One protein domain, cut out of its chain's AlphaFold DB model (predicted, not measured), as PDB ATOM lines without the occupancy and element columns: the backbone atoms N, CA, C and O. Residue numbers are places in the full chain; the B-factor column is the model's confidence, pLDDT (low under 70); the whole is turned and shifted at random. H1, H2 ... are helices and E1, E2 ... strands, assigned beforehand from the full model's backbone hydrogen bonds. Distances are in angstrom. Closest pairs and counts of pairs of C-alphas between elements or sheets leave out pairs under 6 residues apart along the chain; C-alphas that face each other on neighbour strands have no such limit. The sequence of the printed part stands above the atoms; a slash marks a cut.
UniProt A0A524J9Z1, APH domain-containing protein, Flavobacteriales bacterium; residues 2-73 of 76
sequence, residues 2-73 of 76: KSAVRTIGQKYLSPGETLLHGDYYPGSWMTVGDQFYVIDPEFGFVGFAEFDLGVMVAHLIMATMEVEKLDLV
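AT A GLANCE: This is residues 2 to 73 of the 76 residues of the protein "APH domain-containing protein" of Flavobacteriales bacterium (UniProt A0A524J9Z1). A two-stranded hairpin, E1 and E2, sticks out with residues 31 to 36 at one end of an elongated shape, and helix H1 sticks out with residues 2 to 7 at the other. Between these ends lie long loops and helix H2, onto whose later part the short helix H3 folds back. The printed part has 72 residues, with three named helices and two named strands in the order H1, E1, E2, H2, H3; the sheet E1 - E2 is antiparallel, and the class is mostly helix. It is only just loose, close to compact, with a radius of gyration of the C-alphas of 13.6 A and spans of 43 by 27 by 17 A.

IN THESE COORDINATES: E1 is residues 29 to 32 and E2 residues 35 to 38, each 10.4 A long. H2, residues 50 to 64, measures 20.7 A and begins at C-alpha 50 (92.872, -61.472, 208.094). H3, residues 67 to 72, is 10.2 A long and ends at C-alpha 72 (92.911, -72.385, 203.785). H1, residues 2 to 12, is 15.1 A long and begins at C-alpha 2 (73.549, -55.755, 209.360).

HOW THE PARTS SIT: E1 and E2 form a hairpin at 155 degrees, with N 30 and O 37 2.9 A apart and N 37 and O 30 2.8 A apart, both within hydrogen-bond range. E1 and H2 are apart. H2, with residues 57 to 61 alone, touches H3; the closest C-alphas, of Ile 61 and Val 67, are 5.7 A apart. They form a helical hairpin, opposite ways at 36 degrees, only just a steep tilt. H1 and H2 are close but not clearly touching, the closest C-alphas, of Tyr 12 and Phe 51, being 7.6 A apart. Each O i to N i+4 pair is within hydrogen-bond range in H1 and H2; H3 has 0 of 2, but 3 of 3 O i to N i+3 pairs.

THE WHOLE: The C-alphas farthest apart, of Ser 3 and Gly 33, are 45.1 A apart. The links H1 to E1 and E2 to H2 are long; residues 18 to 19 in the first pair antiparallel with residues 46 to 47 in the second. The printed part has no cut, its mean pLDDT is 95.7, and no printed residue is under 70.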
ATOM      1  N   LYS A   2      73.090 -57.121 209.001       95.56
ATOM      2  CA  LYS A   2      73.549 -55.755 209.360       95.56
ATOM      3  C   LYS A   2      74.417 -55.675 210.631       95.56
ATOM      4  O   LYS A   2      75.406 -54.958 210.638       95.56
ATOM      5  N   SER A   3      74.061 -56.424 211.679       96.81
ATOM      6  CA  SER A   3      74.842 -56.465 212.928       96.81
ATOM      7  C   SER A   3      76.250 -57.039 212.711       96.81
ATOM      8  O   SER A   3      77.228 -56.403 213.074       96.81
ATOM      9  N   ALA A   4      76.364 -58.177 212.016       95.94
ATOM     10  CA  ALA A   4      77.654 -58.798 211.708       95.94
ATOM     11  C   ALA A   4      78.552 -57.886 210.853       95.94
ATOM     12  O   ALA A   4      79.719 -57.701 211.182       95.94
ATOM     13  N   VAL A   5      77.988 -57.249 209.817       95.94
ATOM     14  CA  VAL A   5      78.712 -56.269 208.985       95.94
ATOM     15  C   VAL A   5      79.218 -55.105 209.834       95.94
ATOM     16  O   VAL A   5      80.363 -54.697 209.688       95.94
ATOM     17  N   ARG A   6      78.400 -54.592 210.760       97.88
ATOM     18  CA  ARG A   6      78.816 -53.521 211.672       97.88
ATOM     19  C   ARG A   6      79.967 -53.958 212.577       97.88
ATOM     20  O   ARG A   6      80.918 -53.199 212.724       97.88
ATOM     21  N   THR A   7      79.898 -55.155 213.155       97.12
ATOM     22  CA  THR A   7      80.957 -55.690 214.023       97.12
ATOM     23  C   THR A   7      82.278 -55.849 213.270       97.12
ATOM     24  O   THR A   7      83.318 -55.426 213.768       97.12
ATOM     25  N   ILE A   8      82.252 -56.413 212.058       94.88
ATOM     26  CA  ILE A   8      83.463 -56.565 211.237       94.88
ATOM     27  C   ILE A   8      83.970 -55.209 210.736       94.88
ATOM     28  O   ILE A   8      85.168 -54.960 210.784       94.88
ATOM     29  N   GLY A   9      83.079 -54.291 210.355       96.44
ATOM     30  CA  GLY A   9      83.455 -52.926 209.982       96.44
ATOM     31  C   GLY A   9      84.126 -52.158 211.126       96.44
ATOM     32  O   GLY A   9      85.077 -51.421 210.899       96.44
ATOM     33  N   GLN A  10      83.694 -52.369 212.372       97.25
ATOM     34  CA  GLN A  10      84.383 -51.814 213.540       97.25
ATOM     35  C   GLN A  10      85.786 -52.401 213.718       97.25
ATOM     36  O   GLN A  10      86.694 -51.652 214.062       97.25
ATOM     37  N   LYS A  11      85.977 -53.703 213.455       95.44
ATOM     38  CA  LYS A  11      87.314 -54.317 213.462       95.44
ATOM     39  C   LYS A  11      88.207 -53.756 212.354       95.44
ATOM     40  O   LYS A  11      89.341 -53.395 212.636       95.44
ATOM     41  N   TYR A  12      87.681 -53.620 211.136       96.38
ATOM     42  CA  TYR A  12      88.388 -53.017 209.999       96.38
ATOM     43  C   TYR A  12      88.899 -51.602 210.314       96.38
ATOM     44  O   TYR A  12      90.014 -51.253 209.950       96.38
ATOM     45  N   LEU A  13      88.109 -50.803 211.041       96.75
ATOM     46  CA  LEU A  13      88.480 -49.445 211.458       96.75
ATOM     47  C   LEU A  13      89.341 -49.389 212.731       96.75
ATOM     48  O   LEU A  13      89.764 -48.301 213.127       96.75
ATOM     49  N   SER A  14      89.542 -50.512 213.421       96.38
ATOM     50  CA  SER A  14      90.321 -50.545 214.660       96.38
ATOM     51  C   SER A  14      91.813 -50.752 214.378       96.38
ATOM     52  O   SER A  14      92.156 -51.342 213.354       96.38
ATOM     53  N   PRO A  15      92.710 -50.276 215.261       94.06
ATOM     54  CA  PRO A  15      94.147 -50.436 215.067       94.06
ATOM     55  C   PRO A  15      94.546 -51.912 214.978       94.06
ATOM     56  O   PRO A  15      94.143 -52.708 215.827       94.06
ATOM     57  N   GLY A  16      95.361 -52.248 213.981       95.50
ATOM     58  CA  GLY A  16      96.065 -53.526 213.890       95.50
ATOM     59  C   GLY A  16      97.582 -53.332 213.886       95.50
ATOM     60  O   GLY A  16      98.077 -52.240 214.160       95.50
ATOM     61  N   GLU A  17      98.317 -54.393 213.563       96.81
ATOM     62  CA  GLU A  17      99.789 -54.414 213.620       96.81
ATOM     63  C   GLU A  17     100.442 -54.753 212.269       96.81
ATOM     64  O   GLU A  17     101.665 -54.807 212.167       96.81
ATOM     65  N   THR A  18      99.646 -54.974 211.218       97.25
ATOM     66  CA  THR A  18     100.135 -55.407 209.901       97.25
ATOM     67  C   THR A  18      99.851 -54.348 208.844       97.25
ATOM     68  O   THR A  18      98.730 -53.856 208.755       97.25
ATOM     69  N   LEU A  19     100.850 -54.003 208.026       97.81
ATOM     70  CA  LEU A  19     100.622 -53.215 206.814       97.81
ATOM     71  C   LEU A  19      99.948 -54.105 205.768       97.81
ATOM     72  O   LEU A  19     100.554 -55.059 205.285       97.81
ATOM     73  N   LEU A  20      98.700 -53.786 205.453       97.94
ATOM     74  CA  LEU A  20      97.876 -54.519 204.501       97.94
ATOM     75  C   LEU A  20      98.073 -53.994 203.080       97.94
ATOM     76  O   LEU A  20      98.419 -52.827 202.878       97.94
ATOM     77  N   HIS A  21      97.765 -54.843 202.108       98.31
ATOM     78  CA  HIS A  21      97.533 -54.446 200.726       98.31
ATOM     79  C   HIS A  21      96.228 -53.655 200.586       98.31
ATOM     80  O   HIS A  21      96.178 -52.667 199.860       98.31
ATOM     81  N   GLY A  22      95.164 -54.098 201.268       96.88
ATOM     82  CA  GLY A  22      93.851 -53.448 201.265       96.88
ATOM     83  C   GLY A  22      92.924 -53.856 200.115       96.88
ATOM     84  O   GLY A  22      91.747 -53.507 200.150       96.88
ATOM     85  N   ASP A  23      93.427 -54.626 199.146       97.44
ATOM     86  CA  ASP A  23      92.645 -55.229 198.052       97.44
ATOM     87  C   ASP A  23      93.380 -56.448 197.455       97.44
ATOM     88  O   ASP A  23      93.757 -56.502 196.282       97.44
ATOM     89  N   TYR A  24      93.710 -57.408 198.321       97.44
ATOM     90  CA  TYR A  24      94.524 -58.573 197.970       97.44
ATOM     91  C   TYR A  24      93.688 -59.681 197.307       97.44
ATOM     92  O   TYR A  24      93.247 -60.631 197.955       97.44
ATOM     93  N   TYR A  25      93.466 -59.577 195.996       96.81
ATOM     94  CA  TYR A  25      92.776 -60.597 195.193       96.81
ATOM     95  C   TYR A  25      93.541 -60.902 193.891       96.81
ATOM     96  O   TYR A  25      94.440 -60.145 193.530       96.81
ATOM     97  N   PRO A  26      93.196 -61.979 193.148       95.44
ATOM     98  CA  PRO A  26      93.931 -62.377 191.944       95.44
ATOM     99  C   PRO A  26      94.073 -61.310 190.848       95.44
ATOM    100  O   PRO A  26      94.973 -61.428 190.025       95.44
ATOM    101  N   GLY A  27      93.214 -60.284 190.815       95.81
ATOM    102  CA  GLY A  27      93.365 -59.156 189.885       95.81
ATOM    103  C   GLY A  27      94.539 -58.232 190.225       95.81
ATOM    104  O   GLY A  27      95.105 -57.621 189.324       95.81
ATOM    105  N   SER A  28      94.958 -58.203 191.491       97.50
ATOM    106  CA  SER A  28      96.130 -57.475 191.997       97.50
ATOM    107  C   SER A  28      97.414 -58.317 191.928       97.50
ATOM    108  O   SER A  28      98.441 -57.957 192.506       97.50
ATOM    109  N   TRP A  29      97.374 -59.479 191.265       97.06
ATOM    110  CA  TRP A  29      98.505 -60.394 191.118       97.06
ATOM    111  C   TRP A  29      98.948 -60.467 189.662       97.06
ATOM    112  O   TRP A  29      98.134 -60.560 188.745       97.06
ATOM    113  N   MET A  30     100.257 -60.487 189.442       97.44
ATOM    114  CA  MET A  30     100.840 -60.571 188.110       97.44
ATOM    115  C   MET A  30     101.951 -61.613 188.080       97.44
ATOM    116  O   MET A  30     102.786 -61.683 188.981       97.44
ATOM    117  N   THR A  31     101.992 -62.400 187.009       96.94
ATOM    118  CA  THR A  31     103.078 -63.344 186.741       96.94
ATOM    119  C   THR A  31     103.853 -62.928 185.498       96.94
ATOM    120  O   THR A  31     103.275 -62.564 184.473       96.94
ATOM    121  N   VAL A  32     105.183 -62.967 185.586       96.94
ATOM    122  CA  VAL A  32     106.084 -62.727 184.449       96.94
ATOM    123  C   VAL A  32     107.119 -63.843 184.425       96.94
ATOM    124  O   VAL A  32     108.036 -63.871 185.247       96.94
ATOM    125  N   GLY A  33     106.957 -64.787 183.494       96.06
ATOM    126  CA  GLY A  33     107.705 -66.046 183.532       96.06
ATOM    127  C   GLY A  33     107.425 -66.789 184.842       96.06
ATOM    128  O   GLY A  33     106.266 -66.974 185.201       96.06
ATOM    129  N   ASP A  34     108.485 -67.134 185.574       96.00
ATOM    130  CA  ASP A  34     108.403 -67.820 186.872       96.00
ATOM    131  C   ASP A  34     108.338 -66.857 188.076       96.00
ATOM    132  O   ASP A  34     108.431 -67.286 189.225       96.00
ATOM    133  N   GLN A  35     108.233 -65.545 187.837       96.94
ATOM    134  CA  GLN A  35     108.174 -64.533 188.897       96.94
ATOM    135  C   GLN A  35     106.729 -64.137 189.207       96.94
ATOM    136  O   GLN A  35     105.925 -63.944 188.293       96.94
ATOM    137  N   PHE A  36     106.429 -63.963 190.496       96.75
ATOM    138  CA  PHE A  36     105.135 -63.516 191.007       96.75
ATOM    139  C   PHE A  36     105.259 -62.132 191.647       96.75
ATOM    140  O   PHE A  36     106.159 -61.892 192.453       96.75
ATOM    141  N   TYR A  37     104.333 -61.243 191.305       97.38
ATOM    142  CA  TYR A  37     104.273 -59.875 191.794       97.38
ATOM    143  C   TYR A  37     102.879 -59.578 192.334       97.38
ATOM    144  O   TYR A  37     101.877 -59.973 191.740       97.38
ATOM    145  N   VAL A  38     102.836 -58.826 193.428       97.69
ATOM    146  CA  VAL A  38     101.620 -58.192 193.940       97.69
ATOM    147  C   VAL A  38     101.712 -56.708 193.598       97.69
ATOM    148  O   VAL A  38     102.764 -56.097 193.809       97.69
ATOM    149  N   ILE A  39     100.657 -56.153 193.014       97.88
ATOM    150  CA  ILE A  39     100.619 -54.791 192.470       97.88
ATOM    151  C   ILE A  39      99.418 -54.029 193.029       97.88
ATOM    152  O   ILE A  39      98.471 -54.641 193.492       97.88
ATOM    153  N   ASP A  40      99.443 -52.703 192.903       97.50
ATOM    154  CA  ASP A  40      98.317 -51.820 193.240       97.50
ATOM    155  C   ASP A  40      97.867 -51.806 194.726       97.50
ATOM    156  O   ASP A  40      96.688 -51.986 195.033       97.50
ATOM    157  N   PRO A  41      98.775 -51.554 195.696       96.88
ATOM    158  CA  PRO A  41      98.413 -51.448 197.112       96.88
ATOM    159  C   PRO A  41      97.829 -50.064 197.470       96.88
ATOM    160  O   PRO A  41      98.137 -49.514 198.530       96.88
ATOM    161  N   GLU A  42      97.032 -49.442 196.592       98.12
ATOM    162  CA  GLU A  42      96.517 -48.076 196.799       98.12
ATOM    163  C   GLU A  42      95.538 -47.962 197.984       98.12
ATOM    164  O   GLU A  42      95.389 -46.891 198.575       98.12
ATOM    165  N   PHE A  43      94.943 -49.088 198.390       97.50
ATOM    166  CA  PHE A  43      94.081 -49.214 199.568       97.50
ATOM    167  C   PHE A  43      94.835 -49.630 200.839       97.50
ATOM    168  O   PHE A  43      94.203 -49.942 201.850       97.50
ATOM    169  N   GLY A  44      96.170 -49.648 200.813       96.75
ATOM    170  CA  GLY A  44      96.989 -50.125 201.919       96.75
ATOM    171  C   GLY A  44      96.842 -49.290 203.193       96.75
ATOM    172  O   GLY A  44      96.915 -48.059 203.181       96.75
ATOM    173  N   PHE A  45      96.665 -49.971 204.324       96.88
ATOM    174  CA  PHE A  45      96.585 -49.362 205.653       96.88
ATOM    175  C   PHE A  45      97.087 -50.337 206.726       96.88
ATOM    176  O   PHE A  45      97.273 -51.523 206.467       96.88
ATOM    177  N   VAL A  46      97.326 -49.842 207.943       97.88
ATOM    178  CA  VAL A  46      97.723 -50.699 209.071       97.88
ATOM    179  C   VAL A  46      96.478 -51.299 209.723       97.88
ATOM    180  O   VAL A  46      95.651 -50.562 210.261       97.88
ATOM    181  N   GLY A  47      96.358 -52.625 209.695       96.88
ATOM    182  CA  GLY A  47      95.179 -53.349 210.160       96.88
ATOM    183  C   GLY A  47      95.445 -54.817 210.502       96.88
ATOM    184  O   GLY A  47      96.566 -55.213 210.831       96.88
ATOM    185  N   PHE A  48      94.373 -55.605 210.472       96.44
ATOM    186  CA  PHE A  48      94.361 -57.046 210.734       96.44
ATOM    187  C   PHE A  48      94.666 -57.815 209.444       96.44
ATOM    188  O   PHE A  48      93.973 -57.614 208.444       96.44
ATOM    189  N   ALA A  49      95.682 -58.681 209.458       95.19
ATOM    190  CA  ALA A  49      96.137 -59.447 208.288       95.19
ATOM    191  C   ALA A  49      95.013 -60.284 207.648       95.19
ATOM    192  O   ALA A  49      94.971 -60.494 206.436       95.19
ATOM    193  N   GLU A  50      94.053 -60.704 208.465       94.31
ATOM    194  CA  GLU A  50      92.872 -61.472 208.094       94.31
ATOM    195  C   GLU A  50      91.984 -60.750 207.074       94.31
ATOM    196  O   GLU A  50      91.213 -61.405 206.375       94.31
ATOM    197  N   PHE A  51      92.083 -59.421 206.958       95.88
ATOM    198  CA  PHE A  51      91.352 -58.674 205.938       95.88
ATOM    199  C   PHE A  51      91.801 -59.065 204.522       95.88
ATOM    200  O   PHE A  51      90.965 -59.481 203.720       95.88
ATOM    201  N   ASP A  52      93.105 -59.016 204.236       96.88
ATOM    202  CA  ASP A  52      93.650 -59.397 202.926       96.88
ATOM    203  C   ASP A  52      93.403 -60.886 202.635       96.88
ATOM    204  O   ASP A  52      92.998 -61.253 201.531       96.88
ATOM    205  N   LEU A  53      93.566 -61.748 203.643       95.50
ATOM    206  CA  LEU A  53      93.280 -63.181 203.520       95.50
ATOM    207  C   LEU A  53      91.800 -63.450 203.209       95.50
ATOM    208  O   LEU A  53      91.482 -64.295 202.368       95.50
ATOM    209  N   GLY A  54      90.893 -62.717 203.856       94.94
ATOM    210  CA  GLY A  54      89.456 -62.805 203.614       94.94
ATOM    211  C   GLY A  54      89.073 -62.359 202.202       94.94
ATOM    212  O   GLY A  54      88.297 -63.052 201.539       94.94
ATOM    213  N   VAL A  55      89.645 -61.250 201.719       96.50
ATOM    214  CA  VAL A  55      89.445 -60.759 200.343       96.50
ATOM    215  C   VAL A  55      89.932 -61.790 199.322       96.50
ATOM    216  O   VAL A  55      89.180 -62.128 198.401       96.50
ATOM    217  N   MET A  56      91.127 -62.352 199.518       96.56
ATOM    218  CA  MET A  56      91.683 -63.397 198.656       96.56
ATOM    219  C   MET A  56      90.762 -64.617 198.590       96.56
ATOM    220  O   MET A  56      90.374 -65.048 197.502       96.56
ATOM    221  N   VAL A  57      90.402 -65.185 199.742       96.38
ATOM    222  CA  VAL A  57      89.605 -66.418 199.800       96.38
ATOM    223  C   VAL A  57      88.214 -66.209 199.219       96.38
ATOM    224  O   VAL A  57      87.760 -67.046 198.441       96.38
ATOM    225  N   ALA A  58      87.563 -65.079 199.508       95.81
ATOM    226  CA  ALA A  58      86.276 -64.751 198.904       95.81
ATOM    227  C   ALA A  58      86.356 -64.747 197.367       95.81
ATOM    228  O   ALA A  58      85.502 -65.344 196.709       95.81
ATOM    229  N   HIS A  59      87.402 -64.151 196.786       96.69
ATOM    230  CA  HIS A  59      87.597 -64.144 195.333       96.69
ATOM    231  C   HIS A  59      87.926 -65.522 194.761       96.69
ATOM    232  O   HIS A  59      87.419 -65.869 193.695       96.69
ATOM    233  N   LEU A  60      88.716 -66.335 195.463       95.19
ATOM    234  CA  LEU A  60      88.985 -67.709 195.040       95.19
ATOM    235  C   LEU A  60      87.709 -68.559 195.033       95.19
ATOM    236  O   LEU A  60      87.496 -69.306 194.081       95.19
ATOM    237  N   ILE A  61      86.846 -68.412 196.044       96.69
ATOM    238  CA  ILE A  61      85.541 -69.088 196.096       96.69
ATOM    239  C   ILE A  61      84.654 -68.611 194.948       96.69
ATOM    240  O   ILE A  61      84.052 -69.437 194.271       96.69
ATOM    241  N   MET A  62      84.590 -67.303 194.679       96.38
ATOM    242  CA  MET A  62      83.807 -66.778 193.552       96.38
ATOM    243  C   MET A  62      84.322 -67.280 192.196       96.38
ATOM    244  O   MET A  62      83.523 -67.528 191.298       96.38
ATOM    245  N   ALA A  63      85.639 -67.445 192.044       95.62
ATOM    246  CA  ALA A  63      86.251 -67.906 190.802       95.62
ATOM    247  C   ALA A  63      86.082 -69.415 190.568       95.62
ATOM    248  O   ALA A  63      85.958 -69.834 189.418       95.62
ATOM    249  N   THR A  64      86.098 -70.237 191.626       95.31
ATOM    250  CA  THR A  64      86.097 -71.707 191.481       95.31
ATOM    251  C   THR A  64      84.844 -72.400 191.995       95.31
ATOM    252  O   THR A  64      84.669 -73.581 191.726       95.31
ATOM    253  N   MET A  65      83.966 -71.690 192.705       96.00
ATOM    254  CA  MET A  65      82.768 -72.225 193.367       96.00
ATOM    255  C   MET A  65      83.059 -73.279 194.455       96.00
ATOM    256  O   MET A  65      82.162 -74.014 194.859       96.00
ATOM    257  N   GLU A  66      84.297 -73.332 194.954       95.00
ATOM    258  CA  GLU A  66      84.757 -74.277 195.985       95.00
ATOM    259  C   GLU A  66      84.784 -73.580 197.347       95.00
ATOM    260  O   GLU A  66      85.684 -72.786 197.630       95.00
ATOM    261  N   VAL A  67      83.791 -73.854 198.192       93.69
ATOM    262  CA  VAL A  67      83.640 -73.215 199.515       93.69
ATOM    263  C   VAL A  67      84.681 -73.736 200.510       93.69
ATOM    264  O   VAL A  67      85.062 -73.023 201.436       93.69
ATOM    265  N   GLU A  68      85.209 -74.933 200.270       92.06
ATOM    266  CA  GLU A  68      86.263 -75.592 201.047       92.06
ATOM    267  C   GLU A  68      87.554 -74.758 201.088       92.06
ATOM    268  O   GLU A  68      88.382 -74.912 201.981       92.06
ATOM    269  N   LYS A  69      87.716 -73.793 200.176       88.19
ATOM    270  CA  LYS A  69      88.816 -72.822 200.226       88.19
ATOM    271  C   LYS A  69      88.786 -71.918 201.458       88.19
ATOM    272  O   LYS A  69      89.815 -71.334 201.782       88.19
ATOM    273  N   LEU A  70      87.667 -71.823 202.180       89.12
ATOM    274  CA  LEU A  70      87.639 -71.205 203.512       89.12
ATOM    275  C   LEU A  70      88.595 -71.898 204.489       89.12
ATOM    276  O   LEU A  70      89.175 -71.235 205.353       89.12
ATOM    277  N   ASP A  71      88.821 -73.199 204.329       89.62
ATOM    278  CA  ASP A  71      89.681 -73.968 205.226       89.62
ATOM    279  C   ASP A  71      91.155 -73.552 205.110       89.62
ATOM    280  O   ASP A  71      91.907 -73.722 206.069       89.62
ATOM    281  N   LEU A  72      91.556 -72.924 203.992       82.88
ATOM    282  CA  LEU A  72      92.911 -72.385 203.785       82.88
ATOM    283  C   LEU A  72      93.293 -71.330 204.827       82.88
ATOM    284  O   LEU A  72      94.465 -71.212 205.171       82.88
ATOM    285  N   VAL A  73      92.319 -70.552 205.301       82.81
ATOM    286  CA  VAL A  73      92.552 -69.434 206.231       82.81
ATOM    287  C   VAL A  73      91.936 -69.666 207.603       82.81
ATOM    288  O   VAL A  73      92.236 -68.934 208.534       82.81
TER     289      VAL A  73